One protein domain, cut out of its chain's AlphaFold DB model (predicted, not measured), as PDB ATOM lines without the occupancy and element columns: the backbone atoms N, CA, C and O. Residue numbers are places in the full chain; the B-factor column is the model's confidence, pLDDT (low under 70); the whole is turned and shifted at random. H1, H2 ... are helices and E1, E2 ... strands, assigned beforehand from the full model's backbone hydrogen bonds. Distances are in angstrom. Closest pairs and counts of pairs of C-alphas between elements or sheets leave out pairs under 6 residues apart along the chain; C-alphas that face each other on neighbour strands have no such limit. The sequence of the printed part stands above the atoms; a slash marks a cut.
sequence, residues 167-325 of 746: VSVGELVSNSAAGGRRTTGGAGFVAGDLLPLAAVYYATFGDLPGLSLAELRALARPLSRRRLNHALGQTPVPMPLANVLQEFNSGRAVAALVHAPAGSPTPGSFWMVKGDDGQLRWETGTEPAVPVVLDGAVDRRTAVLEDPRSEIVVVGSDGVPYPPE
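AT A GLANCE: This is residues 167 to 325 of the 746 residues of an uncharacterized protein of Micromonospora jinlongensis (UniProt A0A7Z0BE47). A twisted sheet of four strands lies in the middle, with H2 over one face and H5 and the short H6 over the other. H1 folds back along H2 as a helical hairpin, H3 and H4 lie close to H2, and a long link, residues 177 to 194, joins H1 to H2. The printed part has 159 residues, with six named helices and four named strands in the order H1 H2 H3 H4 H5 E1 E2 E3 H6 E4; the sheet order is E3 E2 E1 E4, all antiparallel. The class is mixed, helices and strands, with under half of the residues, 71, in named elements. The whole is compact, with a radius of gyration of the C-alphas of 15.0 A and spans of 42 by 34 by 32 A.

IN THESE COORDINATES: The sheet is made of E1, residues 253 to 260, 19.3 A long; E2, residues 268 to 274, 20.1 A; E3, residues 280 to 283; and E4, residues 311 to 316, 17.1 A, ending at C-alpha 316 (37.162, -29.123, -15.780). The helices are H1, residues 169 to 176, beginning at C-alpha 169 (48.257, -26.526, -29.419); H2, residues 195 to 205, 15.2 A; H3, residues 213 to 217; H4, residues 225 to 232; H5, residues 241 to 249, 12.2 A; and H6, residues 302 to 306.

HOW THE PARTS SIT: E1, E2 and E3 form a meander, each strand the antiparallel neighbour of the one before. N 258 and O 270 are 2.9 A apart between E1 and E2, N 281 and O 273 2.8 A between E3 and E2, and N 257 and O 313 2.8 A between E1 and E4, each within hydrogen-bond range. H2 and H5 lie on opposite faces, giving three layers, helices on both faces of a sheet. H2, at a height of 9.3 A over the sheet, is over E2 and E1; its closest C-alphas to E2 are those of Leu 197 and Phe 270, 6.9 A. H5, also at 9.3 A, is over E1, with the C-alphas of Glu 247 and Ala 253 closest, 5.1 A. H6 is on the same face as H5. H4 only grazes the sheet. H1 touches H2 at a shallow tilt of 28 degrees, opposite ways, closest at the C-alphas of Val 169 and Ala 203, 5.9 A. H3 is close to but not clearly touching H2, closest at the C-alphas of Leu 195 and Leu 216, 7.6 A. In H1 to H5 every O i to N i+4 pair is within hydrogen-bond range; H6 has 0 of 1, but 2 of 2 O i to N i+3 pairs.

THE WHOLE: The C-alphas of Gly 185 and Glu 325, the two farthest apart, are 46.0 A apart. The printed part has no cut. The links H1 to H2 and E3 to H6 are long, 18 residues each. The mean pLDDT of the printed part is 71.9, and 63 residues are under 70, among them residues 167 to 192 and 293 to 310.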
ATOM      1  N   VAL A 167      42.093 -24.250 -34.008       64.56
ATOM      2  CA  VAL A 167      43.474 -23.944 -33.612       64.56
ATOM      3  C   VAL A 167      43.917 -24.984 -32.592       64.56
ATOM      4  O   VAL A 167      43.364 -25.049 -31.498       64.56
ATOM      5  N   SER A 168      44.903 -25.805 -32.943       67.81
ATOM      6  CA  SER A 168      45.453 -26.810 -32.024       67.81
ATOM      7  C   SER A 168      46.678 -26.276 -31.281       67.81
ATOM      8  O   SER A 168      47.387 -25.398 -31.768       67.81
ATOM      9  N   VAL A 169      47.007 -26.861 -30.127       67.31
ATOM     10  CA  VAL A 169      48.257 -26.526 -29.419       67.31
ATOM     11  C   VAL A 169      49.488 -26.889 -30.259       67.31
ATOM     12  O   VAL A 169      50.501 -26.201 -30.214       67.31
ATOM     13  N   GLY A 170      49.381 -27.907 -31.117       64.62
ATOM     14  CA  GLY A 170      50.402 -28.212 -32.119       64.62
ATOM     15  C   GLY A 170      50.603 -27.091 -33.144       64.62
ATOM     16  O   GLY A 170      51.728 -26.879 -33.583       64.62
ATOM     17  N   GLU A 171      49.549 -26.344 -33.480       65.44
ATOM     18  CA  GLU A 171      49.608 -25.182 -34.374       65.44
ATOM     19  C   GLU A 171      50.239 -23.963 -33.678       65.44
ATOM     20  O   GLU A 171      51.091 -23.291 -34.260       65.44
ATOM     21  N   LEU A 172      49.927 -23.749 -32.389       65.56
ATOM     22  CA  LEU A 172      50.637 -22.777 -31.539       65.56
ATOM     23  C   LEU A 172      52.145 -23.051 -31.527       65.56
ATOM     24  O   LEU A 172      52.953 -22.132 -31.655       65.56
ATOM     25  N   VAL A 173      52.513 -24.331 -31.419       60.31
ATOM     26  CA  VAL A 173      53.904 -24.783 -31.454       60.31
ATOM     27  C   VAL A 173      54.503 -24.676 -32.849       60.31
ATOM     28  O   VAL A 173      55.660 -24.305 -32.964       60.31
ATOM     29  N   SER A 174      53.795 -24.984 -33.938       55.03
ATOM     30  CA  SER A 174      54.368 -24.809 -35.282       55.03
ATOM     31  C   SER A 174      54.651 -23.342 -35.589       55.03
ATOM     32  O   SER A 174      55.646 -23.037 -36.246       55.03
ATOM     33  N   ASN A 175      53.835 -22.447 -35.030       53.75
ATOM     34  CA  ASN A 175      54.049 -21.006 -35.074       53.75
ATOM     35  C   ASN A 175      55.193 -20.564 -34.136       53.75
ATOM     36  O   ASN A 175      55.773 -19.506 -34.342       53.75
ATOM     37  N   SER A 176      55.586 -21.387 -33.150       49.34
ATOM     38  CA  SER A 176      56.753 -21.158 -32.281       49.34
ATOM     39  C   SER A 176      58.044 -21.865 -32.738       49.34
ATOM     40  O   SER A 176      59.142 -21.421 -32.402       49.34
ATOM     41  N   ALA A 177      57.933 -22.961 -33.497       38.66
ATOM     42  CA  ALA A 177      59.017 -23.871 -33.878       38.66
ATOM     43  C   ALA A 177      59.888 -23.340 -35.026       38.66
ATOM     44  O   ALA A 177      60.949 -23.905 -35.316       38.66
ATOM     45  N   ALA A 178      59.508 -22.220 -35.641       37.97
ATOM     46  CA  ALA A 178      60.422 -21.422 -36.439       37.97
ATOM     47  C   ALA A 178      61.407 -20.675 -35.513       37.97
ATOM     48  O   ALA A 178      61.229 -19.503 -35.200       37.97
ATOM     49  N   GLY A 179      62.476 -21.366 -35.094       30.38
ATOM     50  CA  GLY A 179      63.733 -20.715 -34.699       30.38
ATOM     51  C   GLY A 179      64.153 -20.825 -33.232       30.38
ATOM     52  O   GLY A 179      64.298 -19.827 -32.531       30.38
ATOM     53  N   GLY A 180      64.511 -22.028 -32.783       28.33
ATOM     54  CA  GLY A 180      65.319 -22.199 -31.577       28.33
ATOM     55  C   GLY A 180      66.786 -21.792 -31.784       28.33
ATOM     56  O   GLY A 180      67.627 -22.640 -32.066       28.33
ATOM     57  N   ARG A 181      67.122 -20.512 -31.568       33.06
ATOM     58  CA  ARG A 181      68.380 -20.086 -30.919       33.06
ATOM     59  C   ARG A 181      68.212 -18.705 -30.284       33.06
ATOM     60  O   ARG A 181      67.622 -17.802 -30.867       33.06
ATOM     61  N   ARG A 182      68.756 -18.556 -29.068       42.00
ATOM     62  CA  ARG A 182      68.826 -17.279 -28.345       42.00
ATOM     63  C   ARG A 182      69.472 -16.227 -29.258       42.00
ATOM     64  O   ARG A 182      70.605 -16.412 -29.688       42.00
ATOM     65  N   THR A 183      68.744 -15.137 -29.488       38.69
ATOM     66  CA  THR A 183      69.087 -13.931 -30.269       38.69
ATOM     67  C   THR A 183      69.165 -14.072 -31.801       38.69
ATOM     68  O   THR A 183      69.943 -14.845 -32.348       38.69
ATOM     69  N   THR A 184      68.379 -13.204 -32.459       33.56
ATOM     70  CA  THR A 184      68.309 -12.827 -33.890       33.56
ATOM     71  C   THR A 184      67.701 -13.829 -34.896       33.56
ATOM     72  O   THR A 184      68.403 -14.695 -35.401       33.56
ATOM     73  N   GLY A 185      66.420 -13.616 -35.278       27.53
ATOM     74  CA  GLY A 185      65.946 -13.912 -36.649       27.53
ATOM     75  C   GLY A 185      64.682 -14.762 -36.915       27.53
ATOM     76  O   GLY A 185      64.753 -15.565 -37.832       27.53
ATOM     77  N   GLY A 186      63.550 -14.545 -36.214       29.02
ATOM     78  CA  GLY A 186      62.160 -14.921 -36.619       29.02
ATOM     79  C   GLY A 186      61.736 -16.395 -36.432       29.02
ATOM     80  O   GLY A 186      62.530 -17.278 -36.715       29.02
ATOM     81  N   ALA A 187      60.521 -16.754 -35.989       41.28
ATOM     82  CA  ALA A 187      59.407 -16.052 -35.337       41.28
ATOM     83  C   ALA A 187      58.697 -17.085 -34.433       41.28
ATOM     84  O   ALA A 187      58.290 -18.136 -34.907       41.28
ATOM     85  N   GLY A 188      58.596 -16.775 -33.143       52.81
ATOM     86  CA  GLY A 188      57.900 -17.549 -32.119       52.81
ATOM     87  C   GLY A 188      57.640 -16.654 -30.907       52.81
ATOM     88  O   GLY A 188      58.128 -15.517 -30.862       52.81
ATOM     89  N   PHE A 189      56.866 -17.134 -29.932       54.03
ATOM     90  CA  PHE A 189      56.615 -16.384 -28.700       54.03
ATOM     91  C   PHE A 189      57.923 -16.120 -27.922       54.03
ATOM     92  O   PHE A 189      58.762 -17.005 -27.752       54.03
ATOM     93  N   VAL A 190      58.104 -14.892 -27.436       57.97
ATOM     94  CA  VAL A 190      59.324 -14.407 -26.777       57.97
ATOM     95  C   VAL A 190      59.189 -14.476 -25.250       57.97
ATOM     96  O   VAL A 190      58.126 -14.203 -24.692       57.97
ATOM     97  N   ALA A 191      60.278 -14.835 -24.561       60.66
ATOM     98  CA  ALA A 191      60.299 -15.102 -23.119       60.66
ATOM     99  C   ALA A 191      59.931 -13.884 -22.240       60.66
ATOM    100  O   ALA A 191      60.292 -12.748 -22.544       60.66
ATOM    101  N   GLY A 192      59.280 -14.152 -21.098       62.44
ATOM    102  CA  GLY A 192      58.978 -13.168 -20.042       62.44
ATOM    103  C   GLY A 192      57.523 -12.683 -19.981       62.44
ATOM    104  O   GLY A 192      57.153 -12.003 -19.028       62.44
ATOM    105  N   ASP A 193      56.697 -13.056 -20.953       76.12
ATOM    106  CA  ASP A 193      55.274 -12.718 -21.049       76.12
ATOM    107  C   ASP A 193      54.436 -14.007 -21.095       76.12
ATOM    108  O   ASP A 193      54.811 -14.953 -21.785       76.12
ATOM    109  N   LEU A 194      53.335 -14.072 -20.332       81.62
ATOM    110  CA  LEU A 194      52.515 -15.284 -20.182       81.62
ATOM    111  C   LEU A 194      51.381 -15.406 -21.211       81.62
ATOM    112  O   LEU A 194      50.584 -16.338 -21.115       81.62
ATOM    113  N   LEU A 195      51.315 -14.517 -22.210       83.06
ATOM    114  CA  LEU A 195      50.423 -14.661 -23.370       83.06
ATOM    115  C   LEU A 195      50.421 -16.073 -24.003       83.06
ATOM    116  O   LEU A 195      49.332 -16.541 -24.342       83.06
ATOM    117  N   PRO A 196      51.553 -16.802 -24.107       81.88
ATOM    118  CA  PRO A 196      51.554 -18.169 -24.638       81.88
ATOM    119  C   PRO A 196      50.717 -19.148 -23.807       81.88
ATOM    120  O   PRO A 196      50.039 -20.004 -24.363       81.88
ATOM    121  N   LEU A 197      50.697 -18.999 -22.476       86.31
ATOM    122  CA  LEU A 197      49.890 -19.853 -21.597       86.31
ATOM    123  C   LEU A 197      48.394 -19.546 -21.717       86.31
ATOM    124  O   LEU A 197      47.576 -20.452 -21.593       86.31
ATOM    125  N   ALA A 198      48.033 -18.286 -21.974       87.88
ATOM    126  CA  ALA A 198      46.656 -17.914 -22.286       87.88
ATOM    127  C   ALA A 198      46.216 -18.476 -23.650       87.88
ATOM    128  O   ALA A 198      45.083 -18.928 -23.790       87.88
ATOM    129  N   ALA A 199      47.123 -18.504 -24.632       83.12
ATOM    130  CA  ALA A 199      46.861 -19.090 -25.943       83.12
ATOM    131  C   ALA A 199      46.643 -20.611 -25.879       83.12
ATOM    132  O   ALA A 199      45.762 -21.108 -26.573       83.12
ATOM    133  N   VAL A 200      47.380 -21.337 -25.022       86.31
ATOM    134  CA  VAL A 200      47.128 -22.770 -24.760       86.31
ATOM    135  C   VAL A 200      45.698 -22.978 -24.273       86.31
ATOM    136  O   VAL A 200      44.963 -23.742 -24.884       86.31
ATOM    137  N   TYR A 201      45.269 -22.230 -23.251       89.25
ATOM    138  CA  TYR A 201      43.891 -22.315 -22.761       89.25
ATOM    139  C   TYR A 201      42.876 -22.023 -23.877       89.25
ATOM    140  O   TYR A 201      41.908 -22.761 -24.019       89.25
ATOM    141  N   TYR A 202      43.131 -21.008 -24.713       86.19
ATOM    142  CA  TYR A 202      42.266 -20.702 -25.853       86.19
ATOM    143  C   TYR A 202      42.170 -21.832 -26.877       86.19
ATOM    144  O   TYR A 202      41.075 -22.159 -27.331       86.19
ATOM    145  N   ALA A 203      43.293 -22.459 -27.218       80.94
ATOM    146  CA  ALA A 203      43.307 -23.592 -28.134       80.94
ATOM    147  C   ALA A 203      42.581 -24.820 -27.558       80.94
ATOM    148  O   ALA A 203      41.977 -25.578 -28.313       80.94
ATOM    149  N   THR A 204      42.617 -25.016 -26.237       82.38
ATOM    150  CA  THR A 204      41.988 -26.171 -25.582       82.38
ATOM    151  C   THR A 204      40.506 -25.947 -25.252       82.38
ATOM    152  O   THR A 204      39.709 -26.872 -25.394       82.38
ATOM    153  N   PHE A 205      40.116 -24.742 -24.825       86.06
ATOM    154  CA  PHE A 205      38.796 -24.460 -24.234       86.06
ATOM    155  C   PHE A 205      38.068 -23.242 -24.828       86.06
ATOM    156  O   PHE A 205      36.889 -23.042 -24.541       86.06
ATOM    157  N   GLY A 206      38.729 -22.429 -25.656       84.25
ATOM    158  CA  GLY A 206      38.216 -21.129 -26.097       84.25
ATOM    159  C   GLY A 206      38.525 -19.996 -25.110       84.25
ATOM    160  O   GLY A 206      39.499 -20.044 -24.366       84.25
ATOM    161  N   ASP A 207      37.739 -18.920 -25.125       84.88
ATOM    162  CA  ASP A 207      38.038 -17.717 -24.332       84.88
ATOM    163  C   ASP A 207      38.267 -18.007 -22.837       84.88
ATOM    164  O   ASP A 207      37.525 -18.770 -22.217       84.88
ATOM    165  N   LEU A 208      39.273 -17.351 -22.232       85.75
ATOM    166  CA  LEU A 208      39.443 -17.392 -20.776       85.75
ATOM    167  C   LEU A 208      38.208 -16.768 -20.101       85.75
ATOM    168  O   LEU A 208      37.732 -15.729 -20.569       85.75
ATOM    169  N   PRO A 209      37.748 -17.296 -18.949       84.31
ATOM    170  CA  PRO A 209      36.493 -16.876 -18.322       84.31
ATOM    171  C   PRO A 209      36.386 -15.371 -18.038       84.31
ATOM    172  O   PRO A 209      35.305 -14.798 -18.132       84.31
ATOM    173  N   GLY A 210      37.499 -14.721 -17.682       82.25
ATOM    174  CA  GLY A 210      37.571 -13.286 -17.395       82.25
ATOM    175  C   GLY A 210      38.484 -12.492 -18.327       82.25
ATOM    176  O   GLY A 210      38.880 -11.385 -17.957       82.25
ATOM    177  N   LEU A 211      38.901 -13.060 -19.465       84.75
ATOM    178  CA  LEU A 211      39.772 -12.371 -20.423       84.75
ATOM    179  C   LEU A 211      39.627 -12.957 -21.836       84.75
ATOM    180  O   LEU A 211      40.351 -13.874 -22.219       84.75
ATOM    181  N   SER A 212      38.702 -12.407 -22.619       82.75
ATOM    182  CA  SER A 212      38.450 -12.856 -23.995       82.75
ATOM    183  C   SER A 212      39.686 -12.727 -24.892       82.75
ATOM    184  O   SER A 212      40.590 -11.924 -24.632       82.75
ATOM    185  N   LEU A 213      39.723 -13.460 -26.009       77.50
ATOM    186  CA  LEU A 213      40.799 -13.330 -26.993       77.50
ATOM    187  C   LEU A 213      40.933 -11.895 -27.529       77.50
ATOM    188  O   LEU A 213      42.047 -11.421 -27.756       77.50
ATOM    189  N   ALA A 214      39.817 -11.178 -27.688       73.69
ATOM    190  CA  ALA A 214      39.822  -9.770 -28.079       73.69
ATOM    191  C   ALA A 214      40.547  -8.890 -27.042       73.69
ATOM    192  O   ALA A 214      41.363  -8.044 -27.406       73.69
ATOM    193  N   GLU A 215      40.325  -9.133 -25.749       75.94
ATOM    194  CA  GLU A 215      40.980  -8.402 -24.657       75.94
ATOM    195  C   GLU A 215      42.444  -8.818 -24.449       75.94
ATOM    196  O   GLU A 215      43.281  -7.977 -24.118       75.94
ATOM    197  N   LEU A 216      42.788 -10.091 -24.682       77.25
ATOM    198  CA  LEU A 216      44.180 -10.560 -24.725       77.25
ATOM    199  C   LEU A 216      44.964  -9.855 -25.835       77.25
ATOM    200  O   LEU A 216      46.094  -9.411 -25.625       77.25
ATOM    201  N   ARG A 217      44.347  -9.702 -27.012       75.19
ATOM    202  CA  ARG A 217      44.915  -8.927 -28.118       75.19
ATOM    203  C   ARG A 217      44.982  -7.442 -27.791       75.19
ATOM    204  O   ARG A 217      45.835  -6.757 -28.326       75.19
ATOM    205  N   ALA A 218      44.156  -6.933 -26.889       70.31
ATOM    206  CA  ALA A 218      44.157  -5.532 -26.489       70.31
ATOM    207  C   ALA A 218      45.227  -5.166 -25.435       70.31
ATOM    208  O   ALA A 218      45.312  -4.012 -25.016       70.31
ATOM    209  N   LEU A 219      46.069  -6.106 -24.986       73.50
ATOM    210  CA  LEU A 219      47.018  -5.851 -23.899       73.50
ATOM    211  C   LEU A 219      48.125  -4.846 -24.267       73.50
ATOM    212  O   LEU A 219      48.964  -5.101 -25.123       73.50
ATOM    213  N   ALA A 220      48.205  -3.743 -23.518       68.06
ATOM    214  CA  ALA A 220      49.301  -2.767 -23.602       68.06
ATOM    215  C   ALA A 220      50.519  -3.109 -22.711       68.06
ATOM    216  O   ALA A 220      51.503  -2.368 -22.661       68.06
ATOM    217  N   ARG A 221      50.456  -4.204 -21.938       70.75
ATOM    218  CA  ARG A 221      51.518  -4.666 -21.023       70.75
ATOM    219  C   ARG A 221      51.617  -6.196 -21.048       70.75
ATOM    220  O   ARG A 221      50.579  -6.826 -21.246       70.75
ATOM    221  N   PRO A 222      52.803  -6.784 -20.773       73.62
ATOM    222  CA  PRO A 222      52.958  -8.233 -20.648       73.62
ATOM    223  C   PRO A 222      51.915  -8.842 -19.712       73.62
ATOM    224  O   PRO A 222      51.609  -8.275 -18.651       73.62
ATOM    225  N   LEU A 223      51.375  -9.998 -20.091       81.81
ATOM    226  CA  LEU A 223      50.453 -10.742 -19.253       81.81
ATOM    227  C   LEU A 223      51.217 -11.258 -18.031       81.81
ATOM    228  O   LEU A 223      52.054 -12.155 -18.111       81.81
ATOM    229  N   SER A 224      50.929 -10.660 -16.878       80.75
ATOM    230  CA  SER A 224      51.490 -11.097 -15.600       80.75
ATOM    231  C   SER A 224      50.758 -12.325 -15.059       80.75
ATOM    232  O   SER A 224      49.559 -12.488 -15.290       80.75
ATOM    233  N   ARG A 225      51.444 -13.122 -14.229       81.81
ATOM    234  CA  ARG A 225      50.845 -14.253 -13.494       81.81
ATOM    235  C   ARG A 225      49.600 -13.840 -12.716       81.81
ATOM    236  O   ARG A 225      48.574 -14.500 -12.792       81.81
ATOM    237  N   ARG A 226      49.659 -12.693 -12.029       82.88
ATOM    238  CA  ARG A 226      48.521 -12.150 -11.275       82.88
ATOM    239  C   ARG A 226      47.299 -11.912 -12.167       82.88
ATOM    240  O   ARG A 226      46.187 -12.210 -11.750       82.88
ATOM    241  N   ARG A 227      47.499 -11.374 -13.375       85.62
ATOM    242  CA  ARG A 227      46.407 -11.096 -14.320       85.62
ATOM    243  C   ARG A 227      45.869 -12.373 -14.970       85.62
ATOM    244  O   ARG A 227      44.660 -12.477 -15.116       85.62
ATOM    245  N   LEU A 228      46.735 -13.339 -15.290       86.94
ATOM    246  CA  LEU A 228      46.325 -14.665 -15.773       86.94
ATOM    247  C   LEU A 228      45.449 -15.389 -14.737       86.94
ATOM    248  O   LEU A 228      44.361 -15.848 -15.063       86.94
ATOM    249  N   ASN A 229      45.863 -15.399 -13.469       87.75
ATOM    250  CA  ASN A 229      45.104 -16.059 -12.400       87.75
ATOM    251  C   ASN A 229      43.785 -15.338 -12.099       87.75
ATOM    252  O   ASN A 229      42.761 -15.978 -11.887       87.75
ATOM    253  N   HIS A 230      43.778 -14.002 -12.165       86.12
ATOM    254  CA  HIS A 230      42.544 -13.221 -12.080       86.12
ATOM    255  C   HIS A 230      41.572 -13.548 -13.227       86.12
ATOM    256  O   HIS A 230      40.374 -13.652 -12.991       86.12
ATOM    257  N   ALA A 231      42.070 -13.733 -14.454       88.31
ATOM    258  CA  ALA A 231      41.245 -14.117 -15.603       88.31
ATOM    259  C   ALA A 231      40.651 -15.528 -15.467       88.31
ATOM    260  O   ALA A 231      39.532 -15.764 -15.911       88.31
ATOM    261  N   LEU A 232      41.374 -16.450 -14.827       88.81
ATOM    262  CA  LEU A 232      40.875 -17.790 -14.496       88.81
ATOM    263  C   LEU A 232      39.860 -17.781 -13.340       88.81
ATOM    264  O   LEU A 232      39.208 -18.792 -13.098       88.81
ATOM    265  N   GLY A 233      39.721 -16.669 -12.611       83.00
ATOM    266  CA  GLY A 233      38.777 -16.548 -11.498       83.00
ATOM    267  C   GLY A 233      39.093 -17.450 -10.299       83.00
ATOM    268  O   GLY A 233      38.246 -17.604  -9.423       83.00
ATOM    269  N   GLN A 234      40.295 -18.035 -10.241       82.88
ATOM    270  CA  GLN A 234      40.722 -18.950  -9.183       82.88
ATOM    271  C   GLN A 234      42.051 -18.515  -8.577       82.88
ATOM    272  O   GLN A 234      42.969 -18.067  -9.269       82.88
ATOM    273  N   THR A 235      42.156 -18.674  -7.258       81.00
ATOM    274  CA  THR A 235      43.426 -18.479  -6.556       81.00
ATOM    275  C   THR A 235      44.214 -19.784  -6.646       81.00
ATOM    276  O   THR A 235      43.678 -20.815  -6.241       81.00
ATOM    277  N   PRO A 236      45.451 -19.775  -7.168       80.88
ATOM    278  CA  PRO A 236      46.290 -20.962  -7.166       80.88
ATOM    279  C   PRO A 236      46.509 -21.462  -5.741       80.88
ATOM    280  O   PRO A 236      46.745 -20.657  -4.836       80.88
ATOM    281  N   VAL A 237      46.460 -22.775  -5.549       77.19
ATOM    282  CA  VAL A 237      46.676 -23.395  -4.237       77.19
ATOM    283  C   VAL A 237      47.865 -24.347  -4.275       77.19
ATOM    284  O   VAL A 237      48.048 -25.028  -5.287       77.19
ATOM    285  N   PRO A 238      48.681 -24.422  -3.209       71.19
ATOM    286  CA  PRO A 238      49.726 -25.427  -3.123       71.19
ATOM    287  C   PRO A 238      49.108 -26.827  -3.120       71.19
ATOM    288  O   PRO A 238      48.178 -27.086  -2.354       71.19
ATOM    289  N   MET A 239      49.586 -27.722  -3.986       63.50
ATOM    290  CA  MET A 239      48.970 -29.042  -4.135       63.50
ATOM    291  C   MET A 239      49.988 -30.142  -4.477       63.50
ATOM    292  O   MET A 239      50.756 -29.979  -5.423       63.50
ATOM    293  N   PRO A 240      49.960 -31.295  -3.772       59.84
ATOM    294  CA  PRO A 240      50.792 -32.447  -4.114       59.84
ATOM    295  C   PRO A 240      50.405 -33.088  -5.454       59.84
ATOM    296  O   PRO A 240      49.217 -33.236  -5.750       59.84
ATOM    297  N   LEU A 241      51.401 -33.589  -6.196       60.41
ATOM    298  CA  LEU A 241      51.245 -34.336  -7.455       60.41
ATOM    299  C   LEU A 241      50.124 -35.387  -7.417       60.41
ATOM    300  O   LEU A 241      49.330 -35.469  -8.351       60.41
ATOM    301  N   ALA A 242      50.035 -36.176  -6.342       57.06
ATOM    302  CA  ALA A 242      49.045 -37.248  -6.220       57.06
ATOM    303  C   ALA A 242      47.599 -36.738  -6.339       57.06
ATOM    304  O   ALA A 242      46.778 -37.369  -7.003       57.06
ATOM    305  N   ASN A 243      47.311 -35.565  -5.772       66.31
ATOM    306  CA  ASN A 243      45.974 -34.974  -5.800       66.31
ATOM    307  C   ASN A 243      45.654 -34.437  -7.194       66.31
ATOM    308  O   ASN A 243      44.563 -34.669  -7.704       66.31
ATOM    309  N   VAL A 244      46.632 -33.810  -7.856       68.81
ATOM    310  CA  VAL A 244      46.485 -33.376  -9.252       68.81
ATOM    311  C   VAL A 244      46.134 -34.573 -10.130       68.81
ATOM    312  O   VAL A 244      45.144 -34.545 -10.852       68.81
ATOM    313  N   LEU A 245      46.895 -35.664 -10.030       69.81
ATOM    314  CA  LEU A 245      46.643 -36.876 -10.810       69.81
ATOM    315  C   LEU A 245      45.299 -37.525 -10.466       69.81
ATOM    316  O   LEU A 245      44.640 -38.055 -11.356       69.81
ATOM    317  N   GLN A 246      44.860 -37.465  -9.208       67.25
ATOM    318  CA  GLN A 246      43.540 -37.943  -8.800       67.25
ATOM    319  C   GLN A 246      42.407 -37.158  -9.481       67.25
ATOM    320  O   GLN A 246      41.431 -37.769  -9.921       67.25
ATOM    321  N   GLU A 247      42.538 -35.841  -9.650       76.00
ATOM    322  CA  GLU A 247      41.579 -35.032 -10.420       76.00
ATOM    323  C   GLU A 247      41.512 -35.477 -11.893       76.00
ATOM    324  O   GLU A 247      40.423 -35.638 -12.448       76.00
ATOM    325  N   PHE A 248      42.659 -35.762 -12.520       77.25
ATOM    326  CA  PHE A 248      42.709 -36.261 -13.904       77.25
ATOM    327  C   PHE A 248      42.188 -37.700 -14.057       77.25
ATOM    328  O   PHE A 248      41.564 -38.036 -15.073       77.25
ATOM    329  N   ASN A 249      42.443 -38.554 -13.062       74.19
ATOM    330  CA  ASN A 249      42.022 -39.958 -13.040       74.19
ATOM    331  C   ASN A 249      40.529 -40.108 -12.739       74.19
ATOM    332  O   ASN A 249      39.874 -40.973 -13.313       74.19
ATOM    333  N   SER A 250      39.976 -39.249 -11.878       72.75
ATOM    334  CA  SER A 250      38.533 -39.185 -11.607       72.75
ATOM    335  C   SER A 250      37.731 -38.607 -12.778       72.75
ATOM    336  O   SER A 250      36.506 -38.693 -12.783       72.75
ATOM    337  N   GLY A 251      38.412 -38.030 -13.774       76.06
ATOM    338  CA  GLY A 251      37.792 -37.381 -14.925       76.06
ATOM    339  C   GLY A 251      37.217 -36.001 -14.614       76.06
ATOM    340  O   GLY A 251      36.573 -35.423 -15.484       76.06
ATOM    341  N   ARG A 252      37.449 -35.470 -13.405       79.56
ATOM    342  CA  ARG A 252      37.022 -34.115 -13.034       79.56
ATOM    343  C   ARG A 252      37.886 -33.047 -13.696       79.56
ATOM    344  O   ARG A 252      37.336 -32.060 -14.167       79.56
ATOM    345  N   ALA A 253      39.202 -33.266 -13.777       86.19
ATOM    346  CA  ALA A 253      40.127 -32.361 -14.456       86.19
ATOM    347  C   ALA A 253      40.538 -32.878 -15.839       86.19
ATOM    348  O   ALA A 253      40.798 -34.068 -16.040       86.19
ATOM    349  N   VAL A 254      40.674 -31.942 -16.778       90.00
ATOM    350  CA  VAL A 254      41.263 -32.170 -18.109       90.00
ATOM    351  C   VAL A 254      42.450 -31.252 -18.391       90.00
ATOM    352  O   VAL A 254      43.212 -31.518 -19.318       90.00
ATOM    353  N   ALA A 255      42.661 -30.219 -17.574       91.19
ATOM    354  CA  ALA A 255      43.895 -29.446 -17.569       91.19
ATOM    355  C   ALA A 255      44.242 -28.923 -16.168       91.19
ATOM    356  O   ALA A 255      43.374 -28.762 -15.310       91.19
ATOM    357  N   ALA A 256      45.525 -28.645 -15.943       90.69
ATOM    358  CA  ALA A 256      46.034 -28.020 -14.732       90.69
ATOM    359  C   ALA A 256      47.150 -27.028 -15.072       90.69
ATOM    360  O   ALA A 256      48.123 -27.384 -15.737       90.69
ATOM    361  N   LEU A 257      47.019 -25.786 -14.606       91.06
ATOM    362  CA  LEU A 257      48.065 -24.775 -14.687       91.06
ATOM    363  C   LEU A 257      48.965 -24.911 -13.466       91.06
ATOM    364  O   LEU A 257      48.512 -24.734 -12.337       91.06
ATOM    365  N   VAL A 258      50.237 -25.210 -13.705       86.75
ATOM    366  CA  VAL A 258      51.241 -25.430 -12.667       86.75
ATOM    367  C   VAL A 258      52.145 -24.214 -12.580       86.75
ATOM    368  O   VAL A 258      52.679 -23.755 -13.592       86.75
ATOM    369  N   HIS A 259      52.357 -23.712 -11.368       85.25
ATOM    370  CA  HIS A 259      53.305 -22.646 -11.095       85.25
ATOM    371  C   HIS A 259      54.449 -23.129 -10.201       85.25
ATOM    372  O   HIS A 259      54.298 -23.275  -8.989       85.25
ATOM    373  N   ALA A 260      55.624 -23.287 -10.805       73.44
ATOM    374  CA  ALA A 260      56.846 -23.669 -10.120       73.44
ATOM    375  C   ALA A 260      57.460 -22.484  -9.348       73.44
ATOM    376  O   ALA A 260      57.538 -21.372  -9.896       73.44
ATOM    377  N   PRO A 261      57.976 -22.689  -8.123       71.50
ATOM    378  CA  PRO A 261      58.744 -21.667  -7.421       71.50
ATOM    379  C   PRO A 261      60.088 -21.395  -8.116       71.50
ATOM    380  O   PRO A 261      60.635 -22.242  -8.819       71.50
ATOM    381  N   ALA A 262      60.663 -20.211  -7.885       66.31
ATOM    382  CA  ALA A 262      61.903 -19.776  -8.542       66.31
ATOM    383  C   ALA A 262      63.127 -20.671  -8.246       66.31
ATOM    384  O   ALA A 262      64.064 -20.692  -9.036       66.31
ATOM    385  N   GLY A 263      63.115 -21.399  -7.123       56.34
ATOM    386  CA  GLY A 263      64.165 -22.353  -6.739       56.34
ATOM    387  C   GLY A 263      63.995 -23.764  -7.312       56.34
ATOM    388  O   GLY A 263      64.840 -24.618  -7.060       56.34
ATOM    389  N   SER A 264      62.918 -24.024  -8.059       60.16
ATOM    390  CA  SER A 264      62.653 -25.323  -8.681       60.16
ATOM    391  C   SER A 264      63.623 -25.604  -9.844       60.16
ATOM    392  O   SER A 264      64.049 -24.657 -10.508       60.16
ATOM    393  N   PRO A 265      63.951 -26.876 -10.162       56.19
ATOM    394  CA  PRO A 265      64.750 -27.239 -11.341       56.19
ATOM    395  C   PRO A 265      64.174 -26.734 -12.670       56.19
ATOM    396  O   PRO A 265      64.919 -26.565 -13.639       56.19
ATOM    397  N   THR A 266      62.858 -26.493 -12.705       65.31
ATOM    398  CA  THR A 266      62.127 -26.000 -13.876       65.31
ATOM    399  C   THR A 266      61.219 -24.836 -13.454       65.31
ATOM    400  O   THR A 266      60.003 -24.998 -13.357       65.31
ATOM    401  N   PRO A 267      61.790 -23.659 -13.131       67.25
ATOM    402  CA  PRO A 267      61.019 -22.536 -12.610       67.25
ATOM    403  C   PRO A 267      60.124 -21.944 -13.711       67.25
ATOM    404  O   PRO A 267      60.517 -21.900 -14.877       67.25
ATOM    405  N   GLY A 268      58.941 -21.442 -13.351       74.38
ATOM    406  CA  GLY A 268      58.010 -20.835 -14.307       74.38
ATOM    407  C   GLY A 268      56.593 -21.383 -14.217       74.38
ATOM    408  O   GLY A 268      56.126 -21.773 -13.152       74.38
ATOM    409  N   SER A 269      55.852 -21.319 -15.321       83.81
ATOM    410  CA  SER A 269      54.459 -21.766 -15.376       83.81
ATOM    411  C   SER A 269      54.188 -22.516 -16.665       83.81
ATOM    412  O   SER A 269      54.697 -22.128 -17.715       83.81
ATOM    413  N   PHE A 270      53.421 -23.595 -16.572       87.69
ATOM    414  CA  PHE A 270      53.165 -24.501 -17.685       87.69
ATOM    415  C   PHE A 270      51.846 -25.242 -17.471       87.69
ATOM    416  O   PHE A 270      51.433 -25.476 -16.334       87.69
ATOM    417  N   TRP A 271      51.181 -25.590 -18.569       90.50
ATOM    418  CA  TRP A 271      49.969 -26.391 -18.537       90.50
ATOM    419  C   TRP A 271      50.300 -27.876 -18.577       90.50
ATOM    420  O   TRP A 271      51.186 -28.314 -19.306       90.50
ATOM    421  N   MET A 272      49.543 -28.650 -17.816       90.31
ATOM    422  CA  MET A 272      49.377 -30.079 -18.012       90.31
ATOM    423  C   MET A 272      47.989 -30.300 -18.604       90.31
ATOM    424  O   MET A 272      47.006 -29.968 -17.947       90.31
ATOM    425  N   VAL A 273      47.897 -30.826 -19.824       90.50
ATOM    426  CA  VAL A 273      46.631 -30.984 -20.558       90.50
ATOM    427  C   VAL A 273      46.424 -32.443 -20.932       90.50
ATOM    428  O   VAL A 273      47.358 -33.124 -21.356       90.50
ATOM    429  N   LYS A 274      45.201 -32.941 -20.763       85.62
ATOM    430  CA  LYS A 274      44.790 -34.268 -21.218       85.62
ATOM    431  C   LYS A 274      44.310 -34.160 -22.662       85.62
ATOM    432  O   LYS A 274      43.290 -33.532 -22.920       85.62
ATOM    433  N   GLY A 275      45.059 -34.752 -23.588       78.88
ATOM    434  CA  GLY A 275      44.678 -34.799 -24.996       78.88
ATOM    435  C   GLY A 275      43.471 -35.707 -25.248       78.88
ATOM    436  O   GLY A 275      43.095 -36.520 -24.399       78.88
ATOM    437  N   ASP A 276      42.908 -35.619 -26.454       76.88
ATOM    438  CA  ASP A 276      41.789 -36.463 -26.908       76.88
ATOM    439  C   ASP A 276      42.132 -37.965 -26.922       76.88
ATOM    440  O   ASP A 276      41.253 -38.821 -26.840       76.88
ATOM    441  N   ASP A 277      43.424 -38.297 -26.998       76.62
ATOM    442  CA  ASP A 277      43.959 -39.657 -26.879       76.62
ATOM    443  C   ASP A 277      44.067 -40.144 -25.420       76.62
ATOM    444  O   ASP A 277      44.545 -41.250 -25.160       76.62
ATOM    445  N   GLY A 278      43.637 -39.321 -24.463       74.62
ATOM    446  CA  GLY A 278      43.694 -39.585 -23.032       74.62
ATOM    447  C   GLY A 278      45.082 -39.418 -22.415       74.62
ATOM    448  O   GLY A 278      45.210 -39.606 -21.203       74.62
ATOM    449  N   GLN A 279      46.109 -39.061 -23.196       80.69
ATOM    450  CA  GLN A 279      47.458 -38.850 -22.677       80.69
ATOM    451  C   GLN A 279      47.609 -37.455 -22.078       80.69
ATOM    452  O   GLN A 279      47.159 -36.460 -22.644       80.69
ATOM    453  N   LEU A 280      48.299 -37.378 -20.942       82.69
ATOM    454  CA  LEU A 280      48.701 -36.107 -20.353       82.69
ATOM    455  C   LEU A 280      49.927 -35.566 -21.086       82.69
ATOM    456  O   LEU A 280      50.877 -36.308 -21.351       82.69
ATOM    457  N   ARG A 281      49.918 -34.272 -21.401       87.06
ATOM    458  CA  ARG A 281      51.000 -33.578 -22.101       87.06
ATOM    459  C   ARG A 281      51.329 -32.259 -21.413       87.06
ATOM    460  O   ARG A 281      50.440 -31.560 -20.931       87.06
ATOM    461  N   TRP A 282      52.614 -31.929 -21.370       86.19
ATOM    462  CA  TRP A 282      53.097 -30.618 -20.961       86.19
ATOM    463  C   TRP A 282      52.973 -29.638 -22.114       86.19
ATOM    464  O   TRP A 282      53.530 -29.875 -23.187       86.19
ATOM    465  N   GLU A 283      52.299 -28.521 -21.868       87.25
ATOM    466  CA  GLU A 283      52.011 -27.502 -22.866       87.25
ATOM    467  C   GLU A 283      52.414 -26.117 -22.353       87.25
ATOM    468  O   GLU A 283      51.925 -25.607 -21.346       87.25
ATOM    469  N   THR A 284      53.354 -25.493 -23.056       80.81
ATOM    470  CA  THR A 284      53.833 -24.135 -22.751       80.81
ATOM    471  C   THR A 284      53.363 -23.113 -23.783       80.81
ATOM    472  O   THR A 284      53.548 -21.914 -23.586       80.81
ATOM    473  N   GLY A 285      52.800 -23.581 -24.905       73.81
ATOM    474  CA  GLY A 285      52.482 -22.768 -26.082       73.81
ATOM    475  C   GLY A 285      53.714 -22.317 -26.873       73.81
ATOM    476  O   GLY A 285      53.575 -21.660 -27.898       73.81
ATOM    477  N   THR A 286      54.921 -22.651 -26.406       69.88
ATOM    478  CA  THR A 286      56.193 -22.231 -27.014       69.88
ATOM    479  C   THR A 286      57.095 -23.402 -27.390       69.88
ATOM    480  O   THR A 286      57.929 -23.260 -28.283       69.88
ATOM    481  N   GLU A 287      56.910 -24.561 -26.760       72.38
ATOM    482  CA  GLU A 287      57.653 -25.794 -27.013       72.38
ATOM    483  C   GLU A 287      56.697 -26.915 -27.439       72.38
ATOM    484  O   GLU A 287      55.541 -26.911 -27.003       72.38
ATOM    485  N   PRO A 288      57.154 -27.893 -28.249       74.50
ATOM    486  CA  PRO A 288      56.346 -29.052 -28.603       74.50
ATOM    487  C   PRO A 288      55.749 -29.734 -27.384       74.50
ATOM    488  O   PRO A 288      56.453 -29.971 -26.404       74.50
ATOM    489  N   ALA A 289      54.460 -30.071 -27.476       79.00
ATOM    490  CA  ALA A 289      53.770 -30.799 -26.427       79.00
ATOM    491  C   ALA A 289      54.506 -32.119 -26.164       79.00
ATOM    492  O   ALA A 289      54.649 -32.955 -27.061       79.00
ATOM    493  N   VAL A 290      55.002 -32.291 -24.940       81.31
ATOM    494  CA  VAL A 290      55.739 -33.495 -24.539       81.31
ATOM    495  C   VAL A 290      54.831 -34.334 -23.650       81.31
ATOM    496  O   VAL A 290      54.215 -33.764 -22.749       81.31
ATOM    497  N   PRO A 291      54.740 -35.660 -23.850       81.69
ATOM    498  CA  PRO A 291      54.027 -36.528 -22.922       81.69
ATOM    499  C   PRO A 291      54.520 -36.322 -21.489       81.69
ATOM    500  O   PRO A 291      55.726 -36.238 -21.250       81.69
ATOM    501  N   VAL A 292      53.590 -36.256 -20.541       72.31
ATOM    502  CA  VAL A 292      53.918 -36.192 -19.118       72.31
ATOM    503  C   VAL A 292      54.451 -37.552 -18.705       72.31
ATOM    504  O   VAL A 292      53.716 -38.542 -18.677       72.31
ATOM    505  N   VAL A 293      55.734 -37.605 -18.358       68.50
ATOM    506  CA  VAL A 293      56.304 -38.778 -17.698       68.50
ATOM    507  C   VAL A 293      56.174 -38.561 -16.204       68.50
ATOM    508  O   VAL A 293      56.711 -37.597 -15.662       68.50
ATOM    509  N   LEU A 294      55.436 -39.450 -15.534       54.44
ATOM    510  CA  LEU A 294      55.185 -39.308 -14.102       54.44
ATOM    511  C   LEU A 294      56.465 -39.423 -13.274       54.44
ATOM    512  O   LEU A 294      56.474 -38.977 -12.142       54.44
ATOM    513  N   ASP A 295      57.534 -40.001 -13.807       50.03
ATOM    514  CA  ASP A 295      58.837 -40.033 -13.153       50.03
ATOM    515  C   ASP A 295      59.551 -38.671 -13.255       50.03
ATOM    516  O   ASP A 295      60.037 -38.286 -14.325       50.03
ATOM    517  N   GLY A 296      59.651 -37.956 -12.127       44.50
ATOM    518  CA  GLY A 296      60.366 -36.682 -12.013       44.50
ATOM    519  C   GLY A 296      61.867 -36.759 -12.336       44.50
ATOM    520  O   GLY A 296      62.483 -35.729 -12.625       44.50
ATOM    521  N   ALA A 297      62.465 -37.958 -12.351       42.72
ATOM    522  CA  ALA A 297      63.838 -38.186 -12.810       42.72
ATOM    523  C   ALA A 297      63.987 -38.147 -14.325       42.72
ATOM    524  O   ALA A 297      65.038 -37.756 -14.842       42.72
ATOM    525  N   VAL A 298      62.928 -38.529 -15.030       47.84
ATOM    526  CA  VAL A 298      62.879 -38.548 -16.491       47.84
ATOM    527  C   VAL A 298      62.336 -37.221 -17.018       47.84
ATOM    528  O   VAL A 298      62.838 -36.713 -18.022       47.84
ATOM    529  N   ASP A 299      61.375 -36.612 -16.317       58.75
ATOM    530  CA  ASP A 299      60.797 -35.320 -16.676       58.75
ATOM    531  C   ASP A 299      60.873 -34.303 -15.533       58.75
ATOM    532  O   ASP A 299      60.112 -34.327 -14.563       58.75
ATOM    533  N   ARG A 300      61.772 -33.329 -15.694       60.44
ATOM    534  CA  ARG A 300      62.010 -32.266 -14.707       60.44
ATOM    535  C   ARG A 300      60.783 -31.383 -14.452       60.44
ATOM    536  O   ARG A 300      60.737 -30.708 -13.424       60.44
ATOM    537  N   ARG A 301      59.803 -31.352 -15.363       65.94
ATOM    538  CA  ARG A 301      58.538 -30.619 -15.174       65.94
ATOM    539  C   ARG A 301      57.624 -31.335 -14.188       65.94
ATOM    540  O   ARG A 301      56.978 -30.683 -13.377       65.94
ATOM    541  N   THR A 302      57.650 -32.664 -14.181       64.88
ATOM    542  CA  THR A 302      56.903 -33.465 -13.209       64.88
ATOM    543  C   THR A 302      57.486 -33.345 -11.805       64.88
ATOM    544  O   THR A 302      56.723 -33.259 -10.850       64.88
ATOM    545  N   ALA A 303      58.809 -33.200 -11.673       59.94
ATOM    546  CA  ALA A 303      59.453 -32.932 -10.381       59.94
ATOM    547  C   ALA A 303      58.953 -31.634  -9.709       59.94
ATOM    548  O   ALA A 303      59.015 -31.498  -8.492       59.94
ATOM    549  N   VAL A 304      58.426 -30.674 -10.477       62.44
ATOM    550  CA  VAL A 304      57.818 -29.456  -9.917       62.44
ATOM    551  C   VAL A 304      56.550 -29.770  -9.133       62.44
ATOM    552  O   VAL A 304      56.315 -29.168  -8.093       62.44
ATOM    553  N   LEU A 305      55.740 -30.717  -9.604       58.59
ATOM    554  CA  LEU A 305      54.496 -31.118  -8.939       58.59
ATOM    555  C   LEU A 305      54.740 -31.825  -7.594       58.59
ATOM    556  O   LEU A 305      53.809 -32.024  -6.817       58.59
ATOM    557  N   GLU A 306      55.985 -32.212  -7.323       55.44
ATOM    558  CA  GLU A 306      56.421 -32.821  -6.067       55.44
ATOM    559  C   GLU A 306      56.842 -31.762  -5.027       55.44
ATOM    560  O   GLU A 306      56.943 -32.077  -3.842       55.44
ATOM    561  N   ASP A 307      57.039 -30.498  -5.432       56.81
ATOM    562  CA  ASP A 307      57.310 -29.387  -4.513       56.81
ATOM    563  C   ASP A 307      56.000 -28.943  -3.830       56.81
ATOM    564  O   ASP A 307      55.069 -28.501  -4.510       56.81
ATOM    565  N   PRO A 308      55.908 -28.994  -2.486       58.38
ATOM    566  CA  PRO A 308      54.699 -28.617  -1.756       58.38
ATOM    567  C   PRO A 308      54.346 -27.130  -1.883       58.38
ATOM    568  O   PRO A 308      53.269 -26.732  -1.453       58.38
ATOM    569  N   ARG A 309      55.238 -26.297  -2.432       60.97
ATOM    570  CA  ARG A 309      55.007 -24.874  -2.718       60.97
ATOM    571  C   ARG A 309      54.581 -24.615  -4.160       60.97
ATOM    572  O   ARG A 309      54.352 -23.458  -4.511       60.97
ATOM    573  N   SER A 310      54.502 -25.645  -4.999       66.44
ATOM    574  CA  SER A 310      53.969 -25.505  -6.350       66.44
ATOM    575  C   SER A 310      52.482 -25.224  -6.286       66.44
ATOM    576  O   SER A 310      51.704 -26.010  -5.750       66.44
ATOM    577  N   GLU A 311      52.097 -24.079  -6.833       84.31
ATOM    578  CA  GLU A 311      50.709 -23.645  -6.831       84.31
ATOM    579  C   GLU A 311      50.009 -24.101  -8.108       84.31
ATOM    580  O   GLU A 311      50.577 -24.012  -9.200       84.31
ATOM    581  N   ILE A 312      48.772 -24.570  -7.976       83.88
ATOM    582  CA  ILE A 312      48.048 -25.244  -9.051       83.88
ATOM    583  C   ILE A 312      46.638 -24.670  -9.179       83.88
ATOM    584  O   ILE A 312      45.977 -24.370  -8.184       83.88
ATOM    585  N   VAL A 313      46.186 -24.527 -10.424       89.31
ATOM    586  CA  VAL A 313      44.787 -24.265 -10.787       89.31
ATOM    587  C   VAL A 313      44.321 -25.401 -11.690       89.31
ATOM    588  O   VAL A 313      44.950 -25.653 -12.715       89.31
ATOM    589  N   VAL A 314      43.238 -26.089 -11.327       89.50
ATOM    590  CA  VAL A 314      42.665 -27.184 -12.130       89.50
ATOM    591  C   VAL A 314      41.461 -26.707 -12.934       89.50
ATOM    592  O   VAL A 314      40.748 -25.789 -12.527       89.50
ATOM    593  N   VAL A 315      41.257 -27.328 -14.094       90.44
ATOM    594  CA  VAL A 315      40.228 -26.965 -15.070       90.44
ATOM    595  C   VAL A 315      39.434 -28.204 -15.469       90.44
ATOM    596  O   VAL A 315      40.011 -29.241 -15.825       90.44
ATOM    597  N   GLY A 316      38.107 -28.081 -15.398       89.44
ATOM    598  CA  GLY A 316      37.162 -29.123 -15.780       89.44
ATOM    599  C   GLY A 316      37.001 -29.280 -17.290       89.44
ATOM    600  O   GLY A 316      37.481 -28.469 -18.079       89.44
ATOM    601  N   SER A 317      36.314 -30.345 -17.709       86.50
ATOM    602  CA  SER A 317      36.046 -30.650 -19.126       86.50
ATOM    603  C   SER A 317      35.219 -29.593 -19.862       86.50
ATOM    604  O   SER A 317      35.212 -29.556 -21.086       86.50
ATOM    605  N   ASP A 318      34.496 -28.762 -19.119       86.19
ATOM    606  CA  ASP A 318      33.732 -27.612 -19.607       86.19
ATOM    607  C   ASP A 318      34.586 -26.335 -19.721       86.19
ATOM    608  O   ASP A 318      34.063 -25.268 -20.037       86.19
ATOM    609  N   GLY A 319      35.890 -26.436 -19.448       84.62
ATOM    610  CA  GLY A 319      36.810 -25.310 -19.394       84.62
ATOM    611  C   GLY A 319      36.722 -24.517 -18.089       84.62
ATOM    612  O   GLY A 319      37.497 -23.583 -17.913       84.62
ATOM    613  N   VAL A 320      35.851 -24.853 -17.136       89.94
ATOM    614  CA  VAL A 320      35.663 -24.032 -15.931       89.94
ATOM    615  C   VAL A 320      36.753 -24.333 -14.893       89.94
ATOM    616  O   VAL A 320      36.909 -25.486 -14.476       89.94
ATOM    617  N   PRO A 321      37.518 -23.322 -14.429       89.06
ATOM    618  CA  PRO A 321      38.473 -23.507 -13.343       89.06
ATOM    619  C   PRO A 321      37.756 -23.672 -11.999       89.06
ATOM    620  O   PRO A 321      36.859 -22.893 -11.663       89.06
ATOM    621  N   TYR A 322      38.180 -24.640 -11.190       85.50
ATOM    622  CA  TYR A 322      37.575 -24.920  -9.885       85.50
ATOM    623  C   TYR A 322      38.639 -25.102  -8.792       85.50
ATOM    624  O   TYR A 322      39.770 -25.490  -9.095       85.50
ATOM    625  N   PRO A 323      38.317 -24.803  -7.517       69.44
ATOM    626  CA  PRO A 323      39.215 -25.117  -6.419       69.44
ATOM    627  C   PRO A 323      39.250 -26.641  -6.250       69.44
ATOM    628  O   PRO A 323      38.195 -27.254  -6.070       69.44
ATOM    629  N   PRO A 324      40.426 -27.275  -6.318       64.06
ATOM    630  CA  PRO A 324      40.517 -28.709  -6.119       64.06
ATOM    631  C   PRO A 324      40.208 -29.053  -4.654       64.06
ATOM    632  O   PRO A 324      40.410 -28.234  -3.752       64.06
ATOM    633  N   GLU A 325      39.725 -30.269  -4.401       56.78
ATOM    634  CA  GLU A 325      39.481 -30.731  -3.033       56.78
ATOM    635  C   GLU A 325      40.828 -30.963  -2.335       56.78
ATOM    636  O   GLU A 325      41.472 -32.001  -2.486       56.78
TER     637      GLU A 325